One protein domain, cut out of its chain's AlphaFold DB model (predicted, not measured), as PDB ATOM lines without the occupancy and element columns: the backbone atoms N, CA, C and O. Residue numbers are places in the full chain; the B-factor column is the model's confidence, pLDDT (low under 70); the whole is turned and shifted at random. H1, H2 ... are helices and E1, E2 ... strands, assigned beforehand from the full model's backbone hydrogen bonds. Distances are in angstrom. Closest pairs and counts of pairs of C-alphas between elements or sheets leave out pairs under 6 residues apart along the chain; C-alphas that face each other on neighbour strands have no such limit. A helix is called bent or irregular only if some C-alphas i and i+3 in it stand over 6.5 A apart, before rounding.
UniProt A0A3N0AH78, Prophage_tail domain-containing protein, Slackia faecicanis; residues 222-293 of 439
ATOM      1  N   CYS A 222     102.734 125.456 108.539       97.00
ATOM      2  CA  CYS A 222     101.972 126.576 107.998       97.00
ATOM      3  C   CYS A 222     101.895 127.750 108.981       97.00
ATOM      4  O   CYS A 222     101.510 127.576 110.141       97.00
ATOM      5  N   TYR A 223     102.205 128.950 108.490       97.06
ATOM      6  CA  TYR A 223     101.855 130.210 109.142       97.06
ATOM      7  C   TYR A 223     100.419 130.595 108.788       97.06
ATOM      8  O   TYR A 223     100.094 130.788 107.620       97.06
ATOM      9  N   GLY A 224      99.555 130.735 109.787       95.94
ATOM     10  CA  GLY A 224      98.202 131.256 109.611       95.94
ATOM     11  C   GLY A 224      98.139 132.737 109.953       95.94
ATOM     12  O   GLY A 224      98.551 133.108 111.050       95.94
ATOM     13  N   TYR A 225      97.585 133.570 109.070       95.00
ATOM     14  CA  TYR A 225      97.397 135.011 109.272       95.00
ATOM     15  C   TYR A 225      95.909 135.388 109.274       95.00
ATOM     16  O   TYR A 225      95.191 135.171 108.301       95.00
ATOM     17  N   GLY A 226      95.454 135.981 110.375       92.81
ATOM     18  CA  GLY A 226      94.094 136.464 110.598       92.81
ATOM     19  C   GLY A 226      93.929 137.962 110.320       92.81
ATOM     20  O   GLY A 226      94.651 138.563 109.508       92.81
ATOM     21  N   CYS A 227      92.984 138.588 111.025       90.88
ATOM     22  CA  CYS A 227      92.724 140.023 110.935       90.88
ATOM     23  C   CYS A 227      93.938 140.886 111.331       90.88
ATOM     24  O   CYS A 227      94.824 140.468 112.084       90.88
ATOM     25  N   SER A 228      93.967 142.128 110.844       90.00
ATOM     26  CA  SER A 228      94.911 143.137 111.335       90.00
ATOM     27  C   SER A 228      94.609 143.495 112.794       90.00
ATOM     28  O   SER A 228      93.450 143.507 113.210       90.00
ATOM     29  N   LEU A 229      95.659 143.782 113.555       89.00
ATOM     30  CA  LEU A 229      95.613 144.235 114.941       89.00
ATOM     31  C   LEU A 229      96.063 145.696 115.027       89.00
ATOM     32  O   LEU A 229      96.648 146.235 114.085       89.00
ATOM     33  N   ASP A 230      95.815 146.317 116.177       87.69
ATOM     34  CA  ASP A 230      96.339 147.647 116.459       87.69
ATOM     35  C   ASP A 230      97.867 147.604 116.626       87.69
ATOM     36  O   ASP A 230      98.433 146.705 117.259       87.69
ATOM     37  N   GLY A 231      98.535 148.608 116.062       81.75
ATOM     38  CA  GLY A 231      99.985 148.750 116.105       81.75
ATOM     39  C   GLY A 231     100.692 148.344 114.813       81.75
ATOM     40  O   GLY A 231     100.188 147.596 113.973       81.75
ATOM     41  N   GLU A 232     101.893 148.880 114.667       85.00
ATOM     42  CA  GLU A 232     102.750 148.738 113.501       85.00
ATOM     43  C   GLU A 232     104.181 148.565 114.003       85.00
ATOM     44  O   GLU A 232     104.613 149.294 114.899       85.00
ATOM     45  N   THR A 233     104.895 147.587 113.455       79.06
ATOM     46  CA  THR A 233     106.312 147.355 113.748       79.06
ATOM     47  C   THR A 233     107.070 147.469 112.435       79.06
ATOM     48  O   THR A 233     106.719 146.791 111.473       79.06
ATOM     49  N   ASP A 234     108.063 148.358 112.370       81.44
ATOM     50  CA  ASP A 234     108.902 148.579 111.181       81.44
ATOM     51  C   ASP A 234     108.124 148.808 109.867       81.44
ATOM     52  O   ASP A 234     108.516 148.326 108.805       81.44
ATOM     53  N   GLY A 235     107.005 149.538 109.909       76.56
ATOM     54  CA  GLY A 235     106.198 149.801 108.709       76.56
ATOM     55  C   GLY A 235     105.126 148.745 108.410       76.56
ATOM     56  O   GLY A 235     104.357 148.895 107.460       76.56
ATOM     57  N   VAL A 236     105.076 147.650 109.179       77.25
ATOM     58  CA  VAL A 236     104.186 146.508 108.939       77.25
ATOM     59  C   VAL A 236     103.107 146.445 110.016       77.25
ATOM     60  O   VAL A 236     103.400 146.352 111.209       77.25
ATOM     61  N   LYS A 237     101.835 146.480 109.595       82.56
ATOM     62  CA  LYS A 237     100.697 146.328 110.511       82.56
ATOM     63  C   LYS A 237     100.761 144.978 111.213       82.56
ATOM     64  O   LYS A 237     100.881 143.941 110.558       82.56
ATOM     65  N   ASN A 238     100.592 144.996 112.531       88.62
ATOM     66  CA  ASN A 238     100.477 143.770 113.306       88.62
ATOM     67  C   ASN A 238      99.255 142.967 112.834       88.62
ATOM     68  O   ASN A 238      98.223 143.526 112.453       88.62
ATOM     69  N   ARG A 239      99.357 141.638 112.855       91.62
ATOM     70  CA  ARG A 239      98.269 140.724 112.481       91.62
ATOM     71  C   ARG A 239      98.112 139.635 113.524       91.62
ATOM     72  O   ARG A 239      99.090 139.232 114.153       91.62
ATOM     73  N   LEU A 240      96.889 139.136 113.683       94.00
ATOM     74  CA  LEU A 240      96.660 137.883 114.385       94.00
ATOM     75  C   LEU A 240      97.369 136.775 113.602       94.00
ATOM     76  O   LEU A 240      97.185 136.685 112.390       94.00
ATOM     77  N   TRP A 241      98.180 135.949 114.259       96.06
ATOM     78  CA  TRP A 241      98.855 134.845 113.583       96.06
ATOM     79  C   TRP A 241      99.057 133.622 114.480       96.06
ATOM     80  O   TRP A 241      99.009 133.706 115.714       96.06
ATOM     81  N   VAL A 242      99.267 132.480 113.831       97.25
ATOM     82  CA  VAL A 242      99.584 131.175 114.429       97.25
ATOM     83  C   VAL A 242     100.623 130.456 113.570       97.25
ATOM     84  O   VAL A 242     100.734 130.726 112.376       97.25
ATOM     85  N   TYR A 243     101.362 129.522 114.162       97.56
ATOM     86  CA  TYR A 243     102.218 128.584 113.438       97.56
ATOM     87  C   TYR A 243     101.806 127.166 113.811       97.56
ATOM     88  O   TYR A 243     101.644 126.861 114.995       97.56
ATOM     89  N   VAL A 244     101.586 126.328 112.804       97.50
ATOM     90  CA  VAL A 244     101.149 124.943 112.978       97.50
ATOM     91  C   VAL A 244     102.106 124.024 112.235       97.50
ATOM     92  O   VAL A 244     102.279 124.153 111.025       97.50
ATOM     93  N   GLU A 245     102.679 123.064 112.953       97.44
ATOM     94  CA  GLU A 245     103.499 121.999 112.378       97.44
ATOM     95  C   GLU A 245     102.651 120.765 112.055       97.44
ATOM     96  O   GLU A 245     101.667 120.444 112.737       97.44
ATOM     97  N   GLY A 246     103.046 120.073 110.990       91.94
ATOM     98  CA  GLY A 246     102.571 118.739 110.663       91.94
ATOM     99  C   GLY A 246     103.286 117.667 111.484       91.94
ATOM    100  O   GLY A 246     104.000 117.934 112.443       91.94
ATOM    101  N   THR A 247     103.090 116.418 111.089       90.94
ATOM    102  CA  THR A 247     103.730 115.253 111.709       90.94
ATOM    103  C   THR A 247     105.206 115.127 111.325       90.94
ATOM    104  O   THR A 247     105.641 115.588 110.263       90.94
ATOM    105  N   GLU A 248     105.976 114.419 112.154       89.44
ATOM    106  CA  GLU A 248     107.363 114.062 111.839       89.44
ATOM    107  C   GLU A 248     107.449 113.199 110.577       89.44
ATOM    108  O   GLU A 248     108.383 113.341 109.793       89.44
ATOM    109  N   GLU A 249     106.465 112.337 110.323       84.00
ATOM    110  CA  GLU A 249     106.387 111.542 109.099       84.00
ATOM    111  C   GLU A 249     106.239 112.431 107.857       84.00
ATOM    112  O   GLU A 249     106.903 112.189 106.848       84.00
ATOM    113  N   GLN A 250     105.414 113.482 107.926       80.81
ATOM    114  CA  GLN A 250     105.262 114.457 106.841       80.81
ATOM    115  C   GLN A 250     106.546 115.259 106.626       80.81
ATOM    116  O   GLN A 250     107.011 115.337 105.490       80.81
ATOM    117  N   LYS A 251     107.161 115.790 107.695       89.19
ATOM    118  CA  LYS A 251     108.456 116.495 107.617       89.19
ATOM    119  C   LYS A 251     109.538 115.599 107.033       89.19
ATOM    120  O   LYS A 251     110.294 116.008 106.158       89.19
ATOM    121  N   ASN A 252     109.591 114.348 107.475       85.44
ATOM    122  CA  ASN A 252     110.544 113.402 106.935       85.44
ATOM    123  C   ASN A 252     110.258 113.130 105.467       85.44
ATOM    124  O   ASN A 252     111.188 113.085 104.683       85.44
ATOM    125  N   ARG A 253     109.009 112.994 105.038       81.69
ATOM    126  CA  ARG A 253     108.714 112.677 103.640       81.69
ATOM    127  C   ARG A 253     108.877 113.857 102.676       81.69
ATOM    128  O   ARG A 253     109.364 113.641 101.571       81.69
ATOM    129  N   TRP A 254     108.472 115.056 103.087       83.31
ATOM    130  CA  TRP A 254     108.278 116.220 102.209       83.31
ATOM    131  C   TRP A 254     108.976 117.502 102.684       83.31
ATOM    132  O   TRP A 254     108.846 118.543 102.043       83.31
ATOM    133  N   GLY A 255     109.688 117.452 103.809       85.31
ATOM    134  CA  GLY A 255     110.478 118.569 104.318       85.31
ATOM    135  C   GLY A 255     111.716 118.864 103.471       85.31
ATOM    136  O   GLY A 255     112.115 118.078 102.607       85.31
ATOM    137  N   GLN A 256     112.349 120.001 103.745       90.25
ATOM    138  CA  GLN A 256     113.556 120.444 103.050       90.25
ATOM    139  C   GLN A 256     114.817 119.952 103.766       90.25
ATOM    140  O   GLN A 256     114.811 119.679 104.967       90.25
ATOM    141  N   SER A 257     115.921 119.849 103.025       90.00
ATOM    142  CA  SER A 257     117.237 119.594 103.618       90.00
ATOM    143  C   SER A 257     117.660 120.784 104.476       90.00
ATOM    144  O   SER A 257     117.601 121.924 104.021       90.00
ATOM    145  N   ASP A 258     118.152 120.522 105.685       92.31
ATOM    146  CA  ASP A 258     118.740 121.555 106.549       92.31
ATOM    147  C   ASP A 258     120.204 121.892 106.185       92.31
ATOM    148  O   ASP A 258     120.856 122.699 106.852       92.31
ATOM    149  N   GLY A 259     120.750 121.234 105.152       90.19
ATOM    150  CA  GLY A 259     122.140 121.366 104.709       90.19
ATOM    151  C   GLY A 259     123.179 120.670 105.603       90.19
ATOM    152  O   GLY A 259     124.367 120.714 105.293       90.19
ATOM    153  N   LYS A 260     122.760 120.015 106.691       93.25
ATOM    154  CA  LYS A 260     123.605 119.336 107.693       93.25
ATOM    155  C   LYS A 260     123.279 117.845 107.845       93.25
ATOM    156  O   LYS A 260     123.823 117.181 108.724       93.25
ATOM    157  N   GLY A 261     122.422 117.314 106.974       85.38
ATOM    158  CA  GLY A 261     121.985 115.916 106.981       85.38
ATOM    159  C   GLY A 261     120.685 115.672 107.754       85.38
ATOM    160  O   GLY A 261     120.229 114.532 107.812       85.38
ATOM    161  N   GLY A 262     120.083 116.721 108.318       90.25
ATOM    162  CA  GLY A 262     118.742 116.716 108.887       90.25
ATOM    163  C   GLY A 262     117.680 117.212 107.901       90.25
ATOM    164  O   GLY A 262     117.952 117.539 106.741       90.25
ATOM    165  N   ARG A 263     116.430 117.239 108.370       91.75
ATOM    166  CA  ARG A 263     115.267 117.718 107.612       91.75
ATOM    167  C   ARG A 263     114.545 118.795 108.416       91.75
ATOM    168  O   ARG A 263     114.335 118.624 109.617       91.75
ATOM    169  N   VAL A 264     114.143 119.868 107.747       95.69
ATOM    170  CA  VAL A 264     113.308 120.950 108.293       95.69
ATOM    171  C   VAL A 264     111.950 120.966 107.604       95.69
ATOM    172  O   VAL A 264     111.774 120.372 106.540       95.69
ATOM    173  N   HIS A 265     110.971 121.629 108.214       95.81
ATOM    174  CA  HIS A 265     109.661 121.781 107.598       95.81
ATOM    175  C   HIS A 265     109.744 122.608 106.306       95.81
ATOM    176  O   HIS A 265     110.392 123.648 106.258       95.81
ATOM    177  N   SER A 266     109.054 122.151 105.261       93.56
ATOM    178  CA  SER A 266     108.632 123.004 104.145       93.56
ATOM    179  C   SER A 266     107.494 123.898 104.639       93.56
ATOM    180  O   SER A 266     106.435 123.379 105.001       93.56
ATOM    181  N   GLU A 267     107.717 125.206 104.722       94.50
ATOM    182  CA  GLU A 267     106.768 126.156 105.312       94.50
ATOM    183  C   GLU A 267     105.893 126.817 104.241       94.50
ATOM    184  O   GLU A 267     106.398 127.268 103.215       94.50
ATOM    185  N   GLY A 268     104.587 126.896 104.497       92.88
ATOM    186  CA  GLY A 268     103.635 127.669 103.695       92.88
ATOM    187  C   GLY A 268     102.860 128.688 104.522       92.88
ATOM    188  O   GLY A 268     103.071 128.821 105.730       92.88
ATOM    189  N   SER A 269     101.909 129.369 103.887       93.25
ATOM    190  CA  SER A 269     101.063 130.367 104.547       93.25
ATOM    191  C   SER A 269      99.587 130.227 104.186       93.25
ATOM    192  O   SER A 269      99.248 130.081 103.014       93.25
ATOM    193  N   PHE A 270      98.722 130.361 105.186       91.81
ATOM    194  CA  PHE A 270      97.274 130.496 105.063       91.81
ATOM    195  C   PHE A 270      96.860 131.895 105.527       91.81
ATOM    196  O   PHE A 270      97.356 132.379 106.544       91.81
ATOM    197  N   GLU A 271      95.937 132.547 104.821       92.19
ATOM    198  CA  GLU A 271      95.453 133.878 105.189       92.19
ATOM    199  C   GLU A 271      93.924 133.962 105.138       92.19
ATOM    200  O   GLU A 271      93.311 133.686 104.110       92.19
ATOM    201  N   ASP A 272      93.316 134.411 106.238       87.50
ATOM    202  CA  ASP A 272      91.904 134.791 106.304       87.50
ATOM    203  C   ASP A 272      91.739 136.012 107.223       87.50
ATOM    204  O   ASP A 272      91.657 135.913 108.449       87.50
ATOM    205  N   SER A 273      91.689 137.201 106.615       89.25
ATOM    206  CA  SER A 273      91.600 138.483 107.330       89.25
ATOM    207  C   SER A 273      90.291 138.683 108.105       89.25
ATOM    208  O   SER A 273      90.191 139.630 108.890       89.25
ATOM    209  N   GLN A 274      89.299 137.808 107.913       86.94
ATOM    210  CA  GLN A 274      88.022 137.847 108.622       86.94
ATOM    211  C   GLN A 274      88.098 137.170 109.996       86.94
ATOM    212  O   GLN A 274      87.274 137.463 110.866       86.94
ATOM    213  N   ILE A 275      89.090 136.300 110.222       88.75
ATOM    214  CA  ILE A 275      89.238 135.572 111.482       88.75
ATOM    215  C   ILE A 275      89.840 136.491 112.548       88.75
ATOM    216  O   ILE A 275      90.970 136.971 112.425       88.75
ATOM    217  N   LYS A 276      89.068 136.710 113.616       92.00
ATOM    218  CA  LYS A 276      89.447 137.541 114.773       92.00
ATOM    219  C   LYS A 276      89.823 136.719 116.003       92.00
ATOM    220  O   LYS A 276      90.444 137.250 116.918       92.00
ATOM    221  N   ASP A 277      89.439 135.445 116.033       93.81
ATOM    222  CA  ASP A 277      89.734 134.527 117.130       93.81
ATOM    223  C   ASP A 277      90.950 133.646 116.813       93.81
ATOM    224  O   ASP A 277      91.073 133.071 115.730       93.81
ATOM    225  N   LYS A 278      91.867 133.524 117.778       95.38
ATOM    226  CA  LYS A 278      93.119 132.780 117.587       95.38
ATOM    227  C   LYS A 278      92.891 131.271 117.456       95.38
ATOM    228  O   LYS A 278      93.602 130.626 116.689       95.38
ATOM    229  N   ALA A 279      91.934 130.705 118.195       96.50
ATOM    230  CA  ALA A 279      91.674 129.269 118.174       96.50
ATOM    231  C   ALA A 279      90.994 128.846 116.863       96.50
ATOM    232  O   ALA A 279      91.333 127.806 116.293       96.50
ATOM    233  N   GLU A 280      90.086 129.674 116.344       94.38
ATOM    234  CA  GLU A 280      89.525 129.501 115.004       94.38
ATOM    235  C   GLU A 280      90.615 129.562 113.924       94.38
ATOM    236  O   GLU A 280      90.658 128.685 113.055       94.38
ATOM    237  N   LEU A 281      91.535 130.534 114.013       95.50
ATOM    238  CA  LEU A 281      92.655 130.650 113.076       95.50
ATOM    239  C   LEU A 281      93.545 129.403 113.119       95.50
ATOM    240  O   LEU A 281      93.885 128.868 112.066       95.50
ATOM    241  N   GLU A 282      93.884 128.896 114.306       97.12
ATOM    242  CA  GLU A 282      94.678 127.669 114.446       97.12
ATOM    243  C   GLU A 282      93.980 126.464 113.809       97.12
ATOM    244  O   GLU A 282      94.596 125.722 113.040       97.12
ATOM    245  N   LYS A 283      92.679 126.293 114.072       95.56
ATOM    246  CA  LYS A 283      91.879 125.217 113.480       95.56
ATOM    247  C   LYS A 283      91.893 125.292 111.950       95.56
ATOM    248  O   LYS A 283      92.182 124.288 111.302       95.56
ATOM    249  N   LYS A 284      91.622 126.468 111.376       91.12
ATOM    250  CA  LYS A 284      91.605 126.689 109.920       91.12
ATOM    251  C   LYS A 284      92.978 126.492 109.280       91.12
ATOM    252  O   LYS A 284      93.079 125.839 108.247       91.12
ATOM    253  N   THR A 285      94.035 126.959 109.938       94.12
ATOM    254  CA  THR A 285      95.424 126.744 109.499       94.12
ATOM    255  C   THR A 285      95.775 125.256 109.475       94.12
ATOM    256  O   THR A 285      96.406 124.779 108.535       94.12
ATOM    257  N   ARG A 286      95.320 124.483 110.470       94.62
ATOM    258  CA  ARG A 286      95.534 123.029 110.526       94.62
ATOM    259  C   ARG A 286      94.734 122.278 109.455       94.62
ATOM    260  O   ARG A 286      95.263 121.339 108.865       94.62
ATOM    261  N   GLU A 287      93.494 122.695 109.187       89.81
ATOM    262  CA  GLU A 287      92.680 122.189 108.068       89.81
ATOM    263  C   GLU A 287      93.386 122.439 106.723       89.81
ATOM    264  O   GLU A 287      93.533 121.509 105.934       89.81
ATOM    265  N   TYR A 288      93.895 123.656 106.501       88.56
ATOM    266  CA  TYR A 288      94.655 124.015 105.300       88.56
ATOM    267  C   TYR A 288      95.943 123.191 105.160       88.56
ATOM    268  O   TYR A 288      96.201 122.616 104.105       88.56
ATOM    269  N   LEU A 289      96.737 123.065 106.230       89.25
ATOM    270  CA  LEU A 289      97.949 122.243 106.222       89.25
ATOM    271  C   LEU A 289      97.634 120.783 105.867       89.25
ATOM    272  O   LEU A 289      98.346 120.173 105.072       89.25
ATOM    273  N   ALA A 290      96.549 120.220 106.406       85.50
ATOM    274  CA  ALA A 290      96.155 118.848 106.105       85.50
ATOM    275  C   ALA A 290      95.891 118.638 104.604       85.50
ATOM    276  O   ALA A 290      96.313 117.615 104.061       85.50
ATOM    277  N   THR A 291      95.275 119.608 103.919       79.19
ATOM    278  CA  THR A 291      94.979 119.514 102.479       79.19
ATOM    279  C   THR A 291      96.173 119.807 101.566       79.19
ATOM    280  O   THR A 291      96.098 119.462 100.393       79.19
ATOM    281  N   HIS A 292      97.268 120.379 102.083       82.38
ATOM    282  CA  HIS A 292      98.474 120.744 101.312       82.38
ATOM    283  C   HIS A 292      99.732 119.957 101.733       82.38
ATOM    284  O   HIS A 292     100.848 120.258 101.314       82.38
ATOM    285  N   SER A 293      99.564 118.927 102.568       79.31
ATOM    286  CA  SER A 293     100.665 118.108 103.105       79.31
ATOM    287  C   SER A 293     101.065 116.905 102.245       79.31
ATOM    288  O   SER A 293     101.843 116.044 102.672       79.31
TER     289      SER A 293
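AT A GLANCE: This is residues 222 to 293 of the 439 residues of the protein "Prophage_tail domain-containing protein" of Slackia faecicanis (UniProt A0A3N0AH78). A strongly twisted sheet of three strands has one long helix, H2, packed over one face. At one end of the longest axis the hairpin of E1 and E2 bends away from H2, and at the other end lie the short helix H1 and a looped stretch, residues 255 to 266, whose tip also turns away from H2. The printed part has 72 residues with two named helices and three named strands, in the order E1, E2, H1, E3, H2, and its class is mixed, helices and strands. The sheet runs E2, E1, E3 and is mixed, with E1 and E2 antiparallel and E1 and E3 parallel. The whole is loose, with a radius of gyration of the C-alphas of 14.2 A, and only just flat, spanning 42 by 28 by 14 A.

HOW THE PARTS SIT: In the sheet, E1, residues 222 to 233, is the inner strand, and E2, residues 236 to 245, and E3, residues 267 to 271, are the edge strands. E1 and E2 form a hairpin and are antiparallel, with 155 degrees between their directions. Between them N 222 and O 244 are 2.8 A apart and N 226 and O 240 2.7 A, both within hydrogen-bond range. Toward the hairpin's turn E1 bends by 115 degrees at residue 230 and E2 by 64 degrees at residue 239. E1 and E3 are parallel, with 60 degrees between their directions; the C-alphas of Cys 222 and Gly 268 face each other at 4.7 A, and N 225 and O 270 are 2.8 A apart, within hydrogen-bond range. H2, residues 278 to 292, is on the sheet at a height over the sheet of 7.8 A and lies over E2, E1 and E3. This makes two layers, a helix on one face of a sheet. On the local plane its line and that of E1 stand at 27 degrees, and it only just runs along the strands. The closest C-alphas of E1 and H2 are those of Gly 224 and Thr 285, 5.3 A apart; those of E2 and H2 are Val 242 and Glu 282, 6.0 A apart; those of E3 and H2 are Phe 270 and Thr 285, 6.1 A apart. H1, residues 248 to 254, is not on the sheet, and it is apart from E1 and from H2. In H1 and H2 every O i to N i+4 pair is within hydrogen-bond range.

IN THESE COORDINATES: E1 has 12 residues and measures 22.0 A from C-alpha 222 at (101.972, 126.576, 107.998) to C-alpha 233. E2 has 10 residues and measures 24.8 A from C-alpha 236 to C-alpha 245. H1 has 7 residues, and its C-alpha 248 is at (107.363, 114.062, 111.839). E3 has 5 residues. H2 has 15 residues and measures 20.9 A, ending with C-alpha 292 at (98.474, 120.744, 101.312). Neither helix is bent or irregular.

THE WHOLE: The C-alphas farthest apart are those of Asp 230, where E1 bends, and Gly 261, in the link from H1 to E3, at 41.9 A. That link is long, with 12 residues, and within it residues 256 to 257 pair antiparallel with residues 263 to 264. The links from E1 to E2 and from E2 to H1 are tight, with 2 residues each, and the link from E3 to H2 is short, with 6 residues. The first and last printed C-alphas, of Cys 222 and Ser 293, are 9.9 A apart. The printed part has no cut. Its mean pLDDT is 90.0, and no printed residue is under 70.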